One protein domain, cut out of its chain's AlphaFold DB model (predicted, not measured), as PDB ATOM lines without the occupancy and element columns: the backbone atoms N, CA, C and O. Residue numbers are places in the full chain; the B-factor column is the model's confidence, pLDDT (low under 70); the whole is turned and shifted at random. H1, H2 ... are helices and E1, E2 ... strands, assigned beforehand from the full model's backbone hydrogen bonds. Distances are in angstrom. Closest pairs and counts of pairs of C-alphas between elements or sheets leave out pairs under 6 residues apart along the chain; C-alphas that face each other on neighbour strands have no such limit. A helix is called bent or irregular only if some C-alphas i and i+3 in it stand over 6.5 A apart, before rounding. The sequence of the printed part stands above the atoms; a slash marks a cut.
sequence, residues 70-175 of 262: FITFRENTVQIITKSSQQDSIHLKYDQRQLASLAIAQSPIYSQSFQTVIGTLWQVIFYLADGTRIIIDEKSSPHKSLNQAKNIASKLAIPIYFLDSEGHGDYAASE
ATOM      1  N   PHE A  70       3.797   0.829 -36.805       65.69
ATOM      2  CA  PHE A  70       4.765  -0.259 -36.829       65.69
ATOM      3  C   PHE A  70       4.095  -1.485 -37.427       65.69
ATOM      4  O   PHE A  70       3.112  -1.989 -36.885       65.69
ATOM      5  N   ILE A  71       4.641  -1.968 -38.539       68.69
ATOM      6  CA  ILE A  71       4.194  -3.208 -39.165       68.69
ATOM      7  C   ILE A  71       5.181  -4.306 -38.804       68.69
ATOM      8  O   ILE A  71       6.369  -4.209 -39.117       68.69
ATOM      9  N   THR A  72       4.683  -5.363 -38.175       73.75
ATOM     10  CA  THR A  72       5.449  -6.586 -37.939       73.75
ATOM     11  C   THR A  72       4.847  -7.715 -38.757       73.75
ATOM     12  O   THR A  72       3.647  -7.978 -38.687       73.75
ATOM     13  N   PHE A  73       5.697  -8.392 -39.521       72.50
ATOM     14  CA  PHE A  73       5.328  -9.559 -40.314       72.50
ATOM     15  C   PHE A  73       5.690 -10.820 -39.525       72.50
ATOM     16  O   PHE A  73       6.841 -10.971 -39.110       72.50
ATOM     17  N   ARG A  74       4.723 -11.713 -39.293       72.31
ATOM     18  CA  ARG A  74       4.953 -13.037 -38.694       72.31
ATOM     19  C   ARG A  74       4.232 -14.100 -39.505       72.31
ATOM     20  O   ARG A  74       3.010 -14.155 -39.427       72.31
ATOM     21  N   GLU A  75       4.991 -14.936 -40.211       69.56
ATOM     22  CA  GLU A  75       4.524 -16.058 -41.045       69.56
ATOM     23  C   GLU A  75       3.300 -15.698 -41.907       69.56
ATOM     24  O   GLU A  75       3.491 -15.141 -42.979       69.56
ATOM     25  N   ASN A  76       2.070 -15.917 -41.424       72.25
ATOM     26  CA  ASN A  76       0.820 -15.613 -42.146       72.25
ATOM     27  C   ASN A  76       0.025 -14.413 -41.597       72.25
ATOM     28  O   ASN A  76      -1.117 -14.181 -41.990       72.25
ATOM     29  N   THR A  77       0.581 -13.669 -40.645       77.12
ATOM     30  CA  THR A  77      -0.125 -12.587 -39.954       77.12
ATOM     31  C   THR A  77       0.648 -11.282 -40.018       77.12
ATOM     32  O   THR A  77       1.862 -11.231 -39.798       77.12
ATOM     33  N   VAL A  78      -0.085 -10.210 -40.291       77.25
ATOM     34  CA  VAL A  78       0.426  -8.844 -40.293       77.25
ATOM     35  C   VAL A  78      -0.121  -8.146 -39.063       77.25
ATOM     36  O   VAL A  78      -1.331  -8.010 -38.891       77.25
ATOM     37  N   GLN A  79       0.785  -7.735 -38.181       79.19
ATOM     38  CA  GLN A  79       0.454  -6.917 -37.023       79.19
ATOM     39  C   GLN A  79       0.752  -5.460 -37.343       79.19
ATOM     40  O   GLN A  79       1.884  -5.109 -37.670       79.19
ATOM     41  N   ILE A  80      -0.273  -4.628 -37.235       76.69
ATOM     42  CA  ILE A  80      -0.245  -3.192 -37.471       76.69
ATOM     43  C   ILE A  80      -0.453  -2.527 -36.112       76.69
ATOM     44  O   ILE A  80      -1.502  -2.686 -35.492       76.69
ATOM     45  N   ILE A  81       0.557  -1.809 -35.632       72.62
ATOM     46  CA  ILE A  81       0.506  -1.087 -34.360       72.62
ATOM     47  C   ILE A  81       0.432   0.399 -34.674       72.62
ATOM     48  O   ILE A  81       1.437   0.994 -35.065       72.62
ATOM     49  N   THR A  82      -0.744   0.999 -34.509       68.19
ATOM     50  CA  THR A  82      -0.929   2.443 -34.694       68.19
ATOM     51  C   THR A  82      -0.808   3.136 -33.343       68.19
ATOM     52  O   THR A  82      -1.557   2.817 -32.415       68.19
ATOM     53  N   LYS A  83       0.107   4.099 -33.211       60.97
ATOM     54  CA  LYS A  83       0.132   4.979 -32.037       60.97
ATOM     55  C   LYS A  83      -0.939   6.053 -32.204       60.97
ATOM     56  O   LYS A  83      -0.787   6.924 -33.056       60.97
ATOM     57  N   SER A  84      -2.007   5.976 -31.413       54.19
ATOM     58  CA  SER A  84      -2.969   7.072 -31.313       54.19
ATOM     59  C   SER A  84      -2.342   8.241 -30.546       54.19
ATOM     60  O   SER A  84      -1.459   8.050 -29.705       54.19
ATOM     61  N   SER A  85      -2.807   9.467 -30.802       51.41
ATOM     62  CA  SER A  85      -2.353  10.679 -30.103       51.41
ATOM     63  C   SER A  85      -2.636  10.660 -28.593       51.41
ATOM     64  O   SER A  85      -2.118  11.505 -27.870       51.41
ATOM     65  N   GLN A  86      -3.431   9.699 -28.111       49.44
ATOM     66  CA  GLN A  86      -3.827   9.526 -26.709       49.44
ATOM     67  C   GLN A  86      -3.059   8.410 -25.969       49.44
ATOM     68  O   GLN A  86      -3.569   7.852 -25.012       49.44
ATOM     69  N   GLN A  87      -1.820   8.097 -26.373       48.81
ATOM     70  CA  GLN A  87      -0.932   7.086 -25.749       48.81
ATOM     71  C   GLN A  87      -1.379   5.617 -25.847       48.81
ATOM     72  O   GLN A  87      -0.532   4.740 -25.675       48.81
ATOM     73  N   ASP A  88      -2.620   5.329 -26.234       54.50
ATOM     74  CA  ASP A  88      -3.055   3.963 -26.515       54.50
ATOM     75  C   ASP A  88      -2.570   3.497 -27.897       54.50
ATOM     76  O   ASP A  88      -2.835   4.110 -28.940       54.50
ATOM     77  N   SER A  89      -1.825   2.391 -27.911       64.12
ATOM     78  CA  SER A  89      -1.453   1.699 -29.142       64.12
ATOM     79  C   SER A  89      -2.556   0.726 -29.535       64.12
ATOM     80  O   SER A  89      -2.841  -0.234 -28.821       64.12
ATOM     81  N   ILE A  90      -3.155   0.945 -30.702       66.56
ATOM     82  CA  ILE A  90      -4.121  -0.000 -31.260       66.56
ATOM     83  C   ILE A  90      -3.327  -1.079 -31.993       66.56
ATOM     84  O   ILE A  90      -2.570  -0.788 -32.922       66.56
ATOM     85  N   HIS A  91      -3.487  -2.324 -31.549       76.12
ATOM     86  CA  HIS A  91      -2.881  -3.497 -32.166       76.12
ATOM     87  C   HIS A  91      -3.910  -4.174 -33.063       76.12
ATOM     88  O   HIS A  91      -4.811  -4.858 -32.585       76.12
ATOM     89  N   LEU A  92      -3.762  -3.999 -34.369       77.12
ATOM     90  CA  LEU A  92      -4.583  -4.678 -35.360       77.12
ATOM     91  C   LEU A  92      -3.802  -5.877 -35.893       77.12
ATOM     92  O   LEU A  92      -2.621  -5.763 -36.224       77.12
ATOM     93  N   LYS A  93      -4.444  -7.042 -35.960       82.06
ATOM     94  CA  LYS A  93      -3.840  -8.263 -36.495       82.06
ATOM     95  C   LYS A  93      -4.711  -8.777 -37.628       82.06
ATOM     96  O   LYS A  93      -5.867  -9.113 -37.397       82.06
ATOM     97  N   TYR A  94      -4.123  -8.870 -38.812       82.69
ATOM     98  CA  TYR A  94      -4.786  -9.360 -40.012       82.69
ATOM     99  C   TYR A  94      -4.097 -10.620 -40.521       82.69
ATOM    100  O   TYR A  94      -2.880 -10.777 -40.375       82.69
ATOM    101  N   ASP A  95      -4.878 -11.517 -41.114       83.75
ATOM    102  CA  ASP A  95      -4.333 -12.579 -41.961       83.75
ATOM    103  C   ASP A  95      -3.856 -11.946 -43.275       83.75
ATOM    104  O   ASP A  95      -4.495 -11.030 -43.796       83.75
ATOM    105  N   GLN A  96      -2.746 -12.425 -43.832       80.69
ATOM    106  CA  GLN A  96      -2.258 -11.970 -45.132       80.69
ATOM    107  C   GLN A  96      -3.330 -12.058 -46.229       80.69
ATOM    108  O   GLN A  96      -3.394 -11.178 -47.080       80.69
ATOM    109  N   ARG A  97      -4.219 -13.059 -46.182       83.69
ATOM    110  CA  ARG A  97      -5.320 -13.224 -47.151       83.69
ATOM    111  C   ARG A  97      -6.363 -12.112 -47.094       83.69
ATOM    112  O   ARG A  97      -7.109 -11.932 -48.049       83.69
ATOM    113  N   GLN A  98      -6.443 -11.392 -45.978       85.56
ATOM    114  CA  GLN A  98      -7.344 -10.252 -45.839       85.56
ATOM    115  C   GLN A  98      -6.765  -8.995 -46.486       85.56
ATOM    116  O   GLN A  98      -7.518  -8.062 -46.727       85.56
ATOM    117  N   LEU A  99      -5.463  -8.947 -46.778       85.81
ATOM    118  CA  LEU A  99      -4.812  -7.795 -47.394       85.81
ATOM    119  C   LEU A  99      -4.902  -7.919 -48.915       85.81
ATOM    120  O   LEU A  99      -4.231  -8.751 -49.518       85.81
ATOM    121  N   ALA A 100      -5.734  -7.084 -49.533       87.38
ATOM    122  CA  ALA A 100      -5.981  -7.145 -50.968       87.38
ATOM    123  C   ALA A 100      -4.927  -6.366 -51.762       87.38
ATOM    124  O   ALA A 100      -4.439  -6.837 -52.785       87.38
ATOM    125  N   SER A 101      -4.597  -5.149 -51.323       89.50
ATOM    126  CA  SER A 101      -3.734  -4.247 -52.091       89.50
ATOM    127  C   SER A 101      -3.195  -3.084 -51.261       89.50
ATOM    128  O   SER A 101      -3.650  -2.809 -50.146       89.50
ATOM    129  N   LEU A 102      -2.205  -2.394 -51.826       90.25
ATOM    130  CA  LEU A 102      -1.685  -1.130 -51.321       90.25
ATOM    131  C   LEU A 102      -2.048   0.006 -52.269       90.25
ATOM    132  O   LEU A 102      -1.850  -0.098 -53.477       90.25
ATOM    133  N   ALA A 103      -2.498   1.119 -51.706       88.69
ATOM    134  CA  ALA A 103      -2.704   2.352 -52.442       88.69
ATOM    135  C   ALA A 103      -1.739   3.437 -51.972       88.69
ATOM    136  O   ALA A 103      -1.411   3.534 -50.787       88.69
ATOM    137  N   ILE A 104      -1.328   4.289 -52.903       88.44
ATOM    138  CA  ILE A 104      -0.607   5.524 -52.617       88.44
ATOM    139  C   ILE A 104      -1.522   6.690 -52.978       88.44
ATOM    140  O   ILE A 104      -1.960   6.791 -54.120       88.44
ATOM    141  N   ALA A 105      -1.806   7.575 -52.024       86.31
ATOM    142  CA  ALA A 105      -2.702   8.712 -52.229       86.31
ATOM    143  C   ALA A 105      -2.055  10.021 -51.781       86.31
ATOM    144  O   ALA A 105      -1.270  10.042 -50.829       86.31
ATOM    145  N   GLN A 106      -2.408  11.120 -52.445       85.62
ATOM    146  CA  GLN A 106      -2.064  12.456 -51.976       85.62
ATOM    147  C   GLN A 106      -3.193  12.987 -51.090       85.62
ATOM    148  O   GLN A 106      -4.352  12.994 -51.495       85.62
ATOM    149  N   SER A 107      -2.858  13.454 -49.891       81.44
ATOM    150  CA  SER A 107      -3.819  13.991 -48.930       81.44
ATOM    151  C   SER A 107      -3.423  15.406 -48.496       81.44
ATOM    152  O   SER A 107      -2.246  15.640 -48.189       81.44
ATOM    153  N   PRO A 108      -4.348  16.381 -48.498       79.69
ATOM    154  CA  PRO A 108      -4.074  17.725 -48.006       79.69
ATOM    155  C   PRO A 108      -3.907  17.732 -46.482       79.69
ATOM    156  O   PRO A 108      -4.647  17.085 -45.748       79.69
ATOM    157  N   ILE A 109      -2.944  18.516 -46.003       77.44
ATOM    158  CA  ILE A 109      -2.764  18.801 -44.578       77.44
ATOM    159  C   ILE A 109      -3.422  20.133 -44.287       77.44
ATOM    160  O   ILE A 109      -3.164  21.112 -44.990       77.44
ATOM    161  N   TYR A 110      -4.198  20.183 -43.216       75.38
ATOM    162  CA  TYR A 110      -4.882  21.387 -42.778       75.38
ATOM    163  C   TYR A 110      -4.230  21.962 -41.520       75.38
ATOM    164  O   TYR A 110      -3.730  21.217 -40.674       75.38
ATOM    165  N   SER A 111      -4.229  23.289 -41.383       72.75
ATOM    166  CA  SER A 111      -3.927  23.920 -40.098       72.75
ATOM    167  C   SER A 111      -5.016  23.584 -39.078       72.75
ATOM    168  O   SER A 111      -6.180  23.405 -39.436       72.75
ATOM    169  N   GLN A 112      -4.647  23.480 -37.801       68.88
ATOM    170  CA  GLN A 112      -5.582  23.044 -36.759       68.88
ATOM    171  C   GLN A 112      -6.729  24.045 -36.575       68.88
ATOM    172  O   GLN A 112      -7.900  23.662 -36.613       68.88
ATOM    173  N   SER A 113      -6.395  25.328 -36.424       70.12
ATOM    174  CA  SER A 113      -7.350  26.367 -36.028       70.12
ATOM    175  C   SER A 113      -8.199  26.869 -37.195       70.12
ATOM    176  O   SER A 113      -9.402  27.070 -37.048       70.12
ATOM    177  N   PHE A 114      -7.583  27.066 -38.364       66.69
ATOM    178  CA  PHE A 114      -8.233  27.703 -39.518       66.69
ATOM    179  C   PHE A 114      -8.505  26.755 -40.685       66.69
ATOM    180  O   PHE A 114      -8.981  27.210 -41.724       66.69
ATOM    181  N   GLN A 115      -8.198  25.459 -40.537       70.44
ATOM    182  CA  GLN A 115      -8.459  24.422 -41.542       70.44
ATOM    183  C   GLN A 115      -7.978  24.827 -42.947       70.44
ATOM    184  O   GLN A 115      -8.588  24.502 -43.963       70.44
ATOM    185  N   THR A 116      -6.887  25.594 -43.014       71.69
ATOM    186  CA  THR A 116      -6.308  26.055 -44.277       71.69
ATOM    187  C   THR A 116      -5.319  25.007 -44.763       71.69
ATOM    188  O   THR A 116      -4.573  24.459 -43.954       71.69
ATOM    189  N   VAL A 117      -5.287  24.719 -46.066       76.12
ATOM    190  CA  VAL A 117      -4.330  23.747 -46.617       76.12
ATOM    191  C   VAL A 117      -2.905  24.291 -46.462       76.12
ATOM    192  O   VAL A 117      -2.535  25.269 -47.107       76.12
ATOM    193  N   ILE A 118      -2.099  23.652 -45.613       77.81
ATOM    194  CA  ILE A 118      -0.705  24.038 -45.329       77.81
ATOM    195  C   ILE A 118       0.317  23.218 -46.124       77.81
ATOM    196  O   ILE A 118       1.497  23.574 -46.179       77.81
ATOM    197  N   GLY A 119      -0.122  22.121 -46.741       75.50
ATOM    198  CA  GLY A 119       0.722  21.241 -47.538       75.50
ATOM    199  C   GLY A 119      -0.018  19.995 -48.006       75.50
ATOM    200  O   GLY A 119      -1.230  19.873 -47.843       75.50
ATOM    201  N   THR A 120       0.730  19.058 -48.579       80.56
ATOM    202  CA  THR A 120       0.210  17.761 -49.019       80.56
ATOM    203  C   THR A 120       1.139  16.642 -48.574       80.56
ATOM    204  O   THR A 120       2.360  16.796 -48.656       80.56
ATOM    205  N   LEU A 121       0.568  15.515 -48.165       82.94
ATOM    206  CA  LEU A 121       1.286  14.288 -47.831       82.94
ATOM    207  C   LEU A 121       0.966  13.194 -48.823       82.94
ATOM    208  O   LEU A 121      -0.101  13.162 -49.424       82.94
ATOM    209  N   TRP A 122       1.902  12.270 -48.927       84.75
ATOM    210  CA  TRP A 122       1.761  11.011 -49.619       84.75
ATOM    211  C   TRP A 122       1.511   9.922 -48.589       84.75
ATOM    212  O   TRP A 122       2.406   9.575 -47.812       84.75
ATOM    213  N   GLN A 123       0.293   9.403 -48.589       87.81
ATOM    214  CA  GLN A 123      -0.158   8.345 -47.702       87.81
ATOM    215  C   GLN A 123       0.011   6.988 -48.383       87.81
ATOM    216  O   GLN A 123      -0.261   6.848 -49.576       87.81
ATOM    217  N   VAL A 124       0.446   5.993 -47.617       87.94
ATOM    218  CA  VAL A 124       0.421   4.580 -48.000       87.94
ATOM    219  C   VAL A 124      -0.721   3.919 -47.237       87.94
ATOM    220  O   VAL A 124      -0.746   3.954 -46.005       87.94
ATOM    221  N   ILE A 125      -1.670   3.343 -47.967       89.31
ATOM    222  CA  ILE A 125      -2.934   2.831 -47.436       89.31
ATOM    223  C   ILE A 125      -3.047   1.339 -47.750       89.31
ATOM    224  O   ILE A 125      -2.893   0.937 -48.901       89.31
ATOM    225  N   PHE A 126      -3.356   0.522 -46.745       88.88
ATOM    226  CA  PHE A 126      -3.792  -0.858 -46.945       88.88
ATOM    227  C   PHE A 126      -5.272  -0.877 -47.286       88.88
ATOM    228  O   PHE A 126      -6.081  -0.278 -46.573       88.88
ATOM    229  N   TYR A 127      -5.606  -1.631 -48.325       88.62
ATOM    230  CA  TYR A 127      -6.962  -2.063 -48.597       88.62
ATOM    231  C   TYR A 127      -7.118  -3.514 -48.177       88.62
ATOM    232  O   TYR A 127      -6.422  -4.408 -48.670       88.62
ATOM    233  N   LEU A 128      -8.041  -3.730 -47.252       87.25
ATOM    234  CA  LEU A 128      -8.495  -5.056 -46.878       87.25
ATOM    235  C   LEU A 128      -9.509  -5.574 -47.913       87.25
ATOM    236  O   LEU A 128     -10.117  -4.803 -48.657       87.25
ATOM    237  N   ALA A 129      -9.690  -6.890 -47.966       86.06
ATOM    238  CA  ALA A 129     -10.605  -7.564 -48.887       86.06
ATOM    239  C   ALA A 129     -12.084  -7.199 -48.649       86.06
ATOM    240  O   ALA A 129     -12.902  -7.336 -49.552       86.06
ATOM    241  N   ASP A 130     -12.418  -6.710 -47.453       84.25
ATOM    242  CA  ASP A 130     -13.736  -6.175 -47.090       84.25
ATOM    243  C   ASP A 130     -13.929  -4.699 -47.503       84.25
ATOM    244  O   ASP A 130     -14.991  -4.124 -47.274       84.25
ATOM    245  N   GLY A 131     -12.912  -4.076 -48.112       81.31
ATOM    246  CA  GLY A 131     -12.912  -2.668 -48.510       81.31
ATOM    247  C   GLY A 131     -12.451  -1.696 -47.420       81.31
ATOM    248  O   GLY A 131     -12.375  -0.489 -47.677       81.31
ATOM    249  N   THR A 132     -12.106  -2.184 -46.224       83.75
ATOM    250  CA  THR A 132     -11.605  -1.349 -45.130       83.75
ATOM    251  C   THR A 132     -10.246  -0.739 -45.491       83.75
ATOM    252  O   THR A 132      -9.361  -1.406 -46.033       83.75
ATOM    253  N   ARG A 133     -10.074   0.551 -45.173       84.94
ATOM    254  CA  ARG A 133      -8.869   1.337 -45.472       84.94
ATOM    255  C   ARG A 133      -8.077   1.611 -44.203       84.94
ATOM    256  O   ARG A 133      -8.632   2.124 -43.234       84.94
ATOM    257  N   ILE A 134      -6.778   1.333 -44.224       83.06
ATOM    258  CA  ILE A 134      -5.885   1.576 -43.084       83.06
ATOM    259  C   ILE A 134      -4.689   2.394 -43.552       83.06
ATOM    260  O   ILE A 134      -3.936   1.945 -44.409       83.06
ATOM    261  N   ILE A 135      -4.492   3.581 -42.980       83.19
ATOM    262  CA  ILE A 135      -3.312   4.409 -43.256       83.19
ATOM    263  C   ILE A 135      -2.130   3.835 -42.476       83.19
ATOM    264  O   ILE A 135      -2.210   3.642 -41.266       83.19
ATOM    265  N   ILE A 136      -1.043   3.547 -43.183       81.81
ATOM    266  CA  ILE A 136       0.128   2.843 -42.650       81.81
ATOM    267  C   ILE A 136       1.333   3.772 -42.562       81.81
ATOM    268  O   ILE A 136       2.182   3.647 -41.688       81.81
ATOM    269  N   ASP A 137       1.459   4.676 -43.518       81.06
ATOM    270  CA  ASP A 137       2.558   5.621 -43.523       81.06
ATOM    271  C   ASP A 137       2.109   6.913 -44.173       81.06
ATOM    272  O   ASP A 137       1.286   6.911 -45.088       81.06
ATOM    273  N   GLU A 138       2.689   8.015 -43.724       81.38
ATOM    274  CA  GLU A 138       2.504   9.319 -44.338       81.38
ATOM    275  C   GLU A 138       3.878   9.969 -44.466       81.38
ATOM    276  O   GLU A 138       4.681  10.005 -43.526       81.38
ATOM    277  N   LYS A 139       4.198  10.452 -45.663       80.44
ATOM    278  CA  LYS A 139       5.467  11.131 -45.931       80.44
ATOM    279  C   LYS A 139       5.222  12.364 -46.776       80.44
ATOM    280  O   LYS A 139       4.340  12.405 -47.620       80.44
ATOM    281  N   SER A 140       6.086  13.357 -46.622       77.62
ATOM    282  CA  SER A 140       6.086  14.546 -47.479       77.62
ATOM    283  C   SER A 140       6.609  14.284 -48.897       77.62
ATOM    284  O   SER A 140       6.380  15.091 -49.792       77.62
ATOM    285  N   SER A 141       7.321  13.171 -49.123       81.50
ATOM    286  CA  SER A 141       7.957  12.853 -50.405       81.50
ATOM    287  C   SER A 141       7.332  11.613 -51.053       81.50
ATOM    288  O   SER A 141       7.348  10.551 -50.421       81.50
ATOM    289  N   PRO A 142       6.895  11.696 -52.325       81.94
ATOM    290  CA  PRO A 142       6.291  10.566 -53.036       81.94
ATOM    291  C   PRO A 142       7.254   9.387 -53.166       81.94
ATOM    292  O   PRO A 142       6.861   8.237 -53.006       81.94
ATOM    293  N   HIS A 143       8.541   9.662 -53.392       83.81
ATOM    294  CA  HIS A 143       9.566   8.628 -53.522       83.81
ATOM    295  C   HIS A 143       9.733   7.816 -52.229       83.81
ATOM    296  O   HIS A 143       9.910   6.601 -52.272       83.81
ATOM    297  N   LYS A 144       9.643   8.471 -51.061       83.50
ATOM    298  CA  LYS A 144       9.714   7.782 -49.765       83.50
ATOM    299  C   LYS A 144       8.488   6.891 -49.546       83.50
ATOM    300  O   LYS A 144       8.668   5.735 -49.173       83.50
ATOM    301  N   SER A 145       7.286   7.390 -49.841       85.00
ATOM    302  CA  SER A 145       6.048   6.598 -49.744       85.00
ATOM    303  C   SER A 145       6.046   5.418 -50.714       85.00
ATOM    304  O   SER A 145       5.708   4.305 -50.323       85.00
ATOM    305  N   LEU A 146       6.503   5.617 -51.955       87.25
ATOM    306  CA  LEU A 146       6.605   4.546 -52.945       87.25
ATOM    307  C   LEU A 146       7.610   3.469 -52.526       87.25
ATOM    308  O   LEU A 146       7.318   2.284 -52.648       87.25
ATOM    309  N   ASN A 147       8.779   3.852 -52.013       87.19
ATOM    310  CA  ASN A 147       9.764   2.883 -51.530       87.19
ATOM    311  C   ASN A 147       9.234   2.074 -50.345       87.19
ATOM    312  O   ASN A 147       9.458   0.865 -50.278       87.19
ATOM    313  N   GLN A 148       8.497   2.723 -49.441       86.00
ATOM    314  CA  GLN A 148       7.841   2.045 -48.331       86.00
ATOM    315  C   GLN A 148       6.770   1.068 -48.835       86.00
ATOM    316  O   GLN A 148       6.787  -0.100 -48.451       86.00
ATOM    317  N   ALA A 149       5.898   1.507 -49.747       87.62
ATOM    318  CA  ALA A 149       4.884   0.656 -50.364       87.62
ATOM    319  C   ALA A 149       5.519  -0.552 -51.064       87.62
ATOM    320  O   ALA A 149       5.098  -1.677 -50.822       87.62
ATOM    321  N   LYS A 150       6.589  -0.353 -51.847       88.44
ATOM    322  CA  LYS A 150       7.335  -1.436 -52.515       88.44
ATOM    323  C   LYS A 150       7.923  -2.444 -51.532       88.44
ATOM    324  O   LYS A 150       7.840  -3.639 -51.786       88.44
ATOM    325  N   ASN A 151       8.492  -1.982 -50.419       88.62
ATOM    326  CA  ASN A 151       9.051  -2.851 -49.380       88.62
ATOM    327  C   ASN A 151       7.971  -3.705 -48.693       88.62
ATOM    328  O   ASN A 151       8.211  -4.854 -48.339       88.62
ATOM    329  N   ILE A 152       6.772  -3.154 -48.500       87.06
ATOM    330  CA  ILE A 152       5.644  -3.891 -47.920       87.06
ATOM    331  C   ILE A 152       5.056  -4.863 -48.955       87.06
ATOM    332  O   ILE A 152       4.869  -6.043 -48.658       87.06
ATOM    333  N   ALA A 153       4.808  -4.385 -50.175       87.62
ATOM    334  CA  ALA A 153       4.232  -5.160 -51.267       87.62
ATOM    335  C   ALA A 153       5.085  -6.373 -51.636       87.62
ATOM    336  O   ALA A 153       4.545  -7.459 -51.826       87.62
ATOM    337  N   SER A 154       6.413  -6.222 -51.678       87.94
ATOM    338  CA  SER A 154       7.321  -7.326 -52.001       87.94
ATOM    339  C   SER A 154       7.298  -8.443 -50.956       87.94
ATOM    340  O   SER A 154       7.482  -9.604 -51.309       87.94
ATOM    341  N   LYS A 155       7.035  -8.118 -49.684       87.19
ATOM    342  CA  LYS A 155       6.920  -9.105 -48.597       87.19
ATOM    343  C   LYS A 155       5.586  -9.839 -48.602       87.19
ATOM    344  O   LYS A 155       5.534 -10.996 -48.206       87.19
ATOM    345  N   LEU A 156       4.517  -9.157 -49.010       85.50
ATOM    346  CA  LEU A 156       3.156  -9.692 -48.977       85.50
ATOM    347  C   LEU A 156       2.667 -10.225 -50.328       85.50
ATOM    348  O   LEU A 156       1.615 -10.858 -50.365       85.50
ATOM    349  N   ALA A 157       3.418  -9.987 -51.406       87.44
ATOM    350  CA  ALA A 157       3.047 -10.301 -52.785       87.44
ATOM    351  C   ALA A 157       1.682  -9.711 -53.197       87.44
ATOM    352  O   ALA A 157       0.879 -10.370 -53.850       87.44
ATOM    353  N   ILE A 158       1.428  -8.458 -52.810       88.69
ATOM    354  CA  ILE A 158       0.192  -7.721 -53.124       88.69
ATOM    355  C   ILE A 158       0.464  -6.579 -54.116       88.69
ATOM    356  O   ILE A 158       1.560  -6.007 -54.096       88.69
ATOM    357  N   PRO A 159      -0.510  -6.212 -54.967       89.06
ATOM    358  CA  PRO A 159      -0.349  -5.129 -55.931       89.06
ATOM    359  C   PRO A 159      -0.319  -3.747 -55.261       89.06
ATOM    360  O   PRO A 159      -0.869  -3.545 -54.172       89.06
ATOM    361  N   ILE A 160       0.314  -2.788 -55.945       89.25
ATOM    362  CA  ILE A 160       0.363  -1.371 -55.562       89.25
ATOM    363  C   ILE A 160      -0.267  -0.542 -56.674       89.25
ATOM    364  O   ILE A 160       0.158  -0.659 -57.820       89.25
ATOM    365  N   TYR A 161      -1.173   0.363 -56.318       86.00
ATOM    366  CA  TYR A 161      -1.718   1.357 -57.240       86.00
ATOM    367  C   TYR A 161      -1.700   2.762 -56.633       86.00
ATOM    368  O   TYR A 161      -1.542   2.951 -55.425       86.00
ATOM    369  N   PHE A 162      -1.841   3.777 -57.478       84.94
ATOM    370  CA  PHE A 162      -2.016   5.161 -57.062       84.94
ATOM    371  C   PHE A 162      -3.507   5.491 -57.051       84.94
ATOM    372  O   PHE A 162      -4.200   5.288 -58.047       84.94
ATOM    373  N   LEU A 163      -4.008   5.988 -55.924       81.62
ATOM    374  CA  LEU A 163      -5.402   6.405 -55.806       81.62
ATOM    375  C   LEU A 163      -5.678   7.561 -56.778       81.62
ATOM    376  O   LEU A 163      -4.810   8.414 -56.968       81.62
ATOM    377  N   ASP A 164      -6.867   7.573 -57.379       79.62
ATOM    378  CA  ASP A 164      -7.318   8.616 -58.314       79.62
ATOM    379  C   ASP A 164      -6.378   8.834 -59.517       79.62
ATOM    380  O   ASP A 164      -6.293   9.931 -60.070       79.62
ATOM    381  N   SER A 165      -5.643   7.792 -59.919       76.94
ATOM    382  CA  SER A 165      -4.753   7.831 -61.079       76.94
ATOM    383  C   SER A 165      -5.353   7.118 -62.288       76.94
ATOM    384  O   SER A 165      -6.003   6.080 -62.155       76.94
ATOM    385  N   GLU A 166      -5.082   7.661 -63.472       78.88
ATOM    386  CA  GLU A 166      -5.463   7.083 -64.759       78.88
ATOM    387  C   GLU A 166      -4.209   6.606 -65.508       78.88
ATOM    388  O   GLU A 166      -3.196   7.312 -65.547       78.88
ATOM    389  N   GLY A 167      -4.245   5.411 -66.101       77.75
ATOM    390  CA  GLY A 167      -3.091   4.844 -66.800       77.75
ATOM    391  C   GLY A 167      -3.373   3.502 -67.469       77.75
ATOM    392  O   GLY A 167      -4.426   2.913 -67.290       77.75
ATOM    393  N   HIS A 168      -2.418   3.008 -68.255       74.69
ATOM    394  CA  HIS A 168      -2.544   1.744 -69.004       74.69
ATOM    395  C   HIS A 168      -1.915   0.536 -68.283       74.69
ATOM    396  O   HIS A 168      -1.592  -0.461 -68.922       74.69
ATOM    397  N   GLY A 169      -1.637   0.632 -66.982       74.75
ATOM    398  CA  GLY A 169      -0.982  -0.446 -66.241       74.75
ATOM    399  C   GLY A 169      -1.506  -0.576 -64.822       74.75
ATOM    400  O   GLY A 169      -2.165   0.330 -64.324       74.75
ATOM    401  N   ASP A 170      -1.130  -1.667 -64.156       74.00
ATOM    402  CA  ASP A 170      -1.621  -2.080 -62.826       74.00
ATOM    403  C   ASP A 170      -1.373  -1.063 -61.696       74.00
ATOM    404  O   ASP A 170      -1.874  -1.213 -60.584       74.00
ATOM    405  N   TYR A 171      -0.579  -0.024 -61.967       76.12
ATOM    406  CA  TYR A 171      -0.353   1.089 -61.051       76.12
ATOM    407  C   TYR A 171      -1.506   2.101 -61.039       76.12
ATOM    408  O   TYR A 171      -1.549   2.936 -60.133       76.12
ATOM    409  N   ALA A 172      -2.384   2.086 -62.045       75.56
ATOM    410  CA  ALA A 172      -3.463   3.046 -62.198       75.56
ATOM    411  C   ALA A 172      -4.749   2.571 -61.514       75.56
ATOM    412  O   ALA A 172      -5.084   1.390 -61.552       75.56
ATOM    413  N   ALA A 173      -5.492   3.496 -60.907       77.12
ATOM    414  CA  ALA A 173      -6.810   3.193 -60.348       77.12
ATOM    415  C   ALA A 173      -7.890   3.067 -61.436       77.12
ATOM    416  O   ALA A 173      -8.941   2.472 -61.203       77.12
ATOM    417  N   SER A 174      -7.674   3.657 -62.611       75.94
ATOM    418  CA  SER A 174      -8.592   3.596 -63.749       75.94
ATOM    419  C   SER A 174      -7.820   3.547 -65.065       75.94
ATOM    420  O   SER A 174      -6.742   4.132 -65.185       75.94
ATOM    421  N   GLU A 175      -8.358   2.846 -66.062       77.31
ATOM    422  CA  GLU A 175      -7.775   2.852 -67.404       77.31
ATOM    423  C   GLU A 175      -7.959   4.220 -68.062       77.31
ATOM    424  O   GLU A 175      -9.015   4.845 -67.936       77.31
TER     425      GLU A 175
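Overview. This is residues 70 to 175 of the 262 residues of an uncharacterized protein of Cyanobacteria bacterium SW_9_44_58 (UniProt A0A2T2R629). A strongly twisted five-stranded sheet has one helix, H1, lying along one face over E5 and E4; a separate three-stranded sheet, E1 E2 E3, is set off past the E6 edge, and the bent strand E7 leads to a small head with E8 at the other edge. The long hairpin of E4 and E5 reaches out to one end. The printed part has 106 residues, with eight named strands and one named helix in the order E1 E2 E3 E4 E5 E6 H1 E7 E8. The large sheet, mixed, runs E6 E5 E4 E7 E8, the small one is antiparallel, and the class is mostly strand. The whole is compact, with a radius of gyration of the C-alphas of 14.7 A and spans of 45 by 43 by 25 A.

Arrangement. E1, residues 70 to 74, E2, residues 77 to 83, and E3, residues 89 to 95, form a meander, each strand the antiparallel neighbour of the one before; N 72 and O 79 are 2.9 A apart, N 80 and O 92 2.8 A, within hydrogen-bond range. E4, residues 99 to 110, meets E3 only through their link and bends by 57 degrees at residue 102. E4, E5, residues 117 to 128, and E6, residues 133 to 139, form a second meander, with N 105 and O 123 at 3.0 A and N 124 and O 137 at 2.8 A. The closest C-alphas of E2 and E6, Ile 80 and Ile 136, are 8.0 A apart. H1, residues 142 to 156, is on one face of the large sheet, two layers, at a height over the sheet of 8.7 A; it runs along the strands, at 17 degrees to E4 on the local plane. Its closest C-alpha to E5 is that of Pro 142, 5.7 A from Trp 122. In H1, 10 of 11 O i to N i+4 pairs are within hydrogen-bond range. E7, residues 160 to 167, is parallel to E4, with N 163 and O 104 at 2.8 A, and bends by 112 degrees at residue 164. E6, H1 and E7 make a split strand-helix-strand unit, two strands of one sheet that are not neighbours, with a helix between them along the chain and E5 and E4 between them in the sheet; its crossover is right-handed. E8, residues 172 to 175, is parallel to E7, with N 173 and O 165 at 2.9 A, and apart from E4.

Along the chain. E1 begins at C-alpha 70, (4.765, -0.259, -36.829). E2 is 19.3 A long from first to last C-alpha, E3 19.4 A, E4 29.5 A, E5 29.1 A, E6 17.4 A and H1 20.9 A. E8 ends at C-alpha 175, (-7.775, 2.852, -67.404).

Size, cuts and confidence. The C-alphas of Glu 75 and Phe 114, the two farthest apart, are 45.6 A apart. The printed part has no cut and no long link. The mean pLDDT of the printed part is 79.1; residues 70 to 71, 75, 82 to 90, 112 and 114 are under 70.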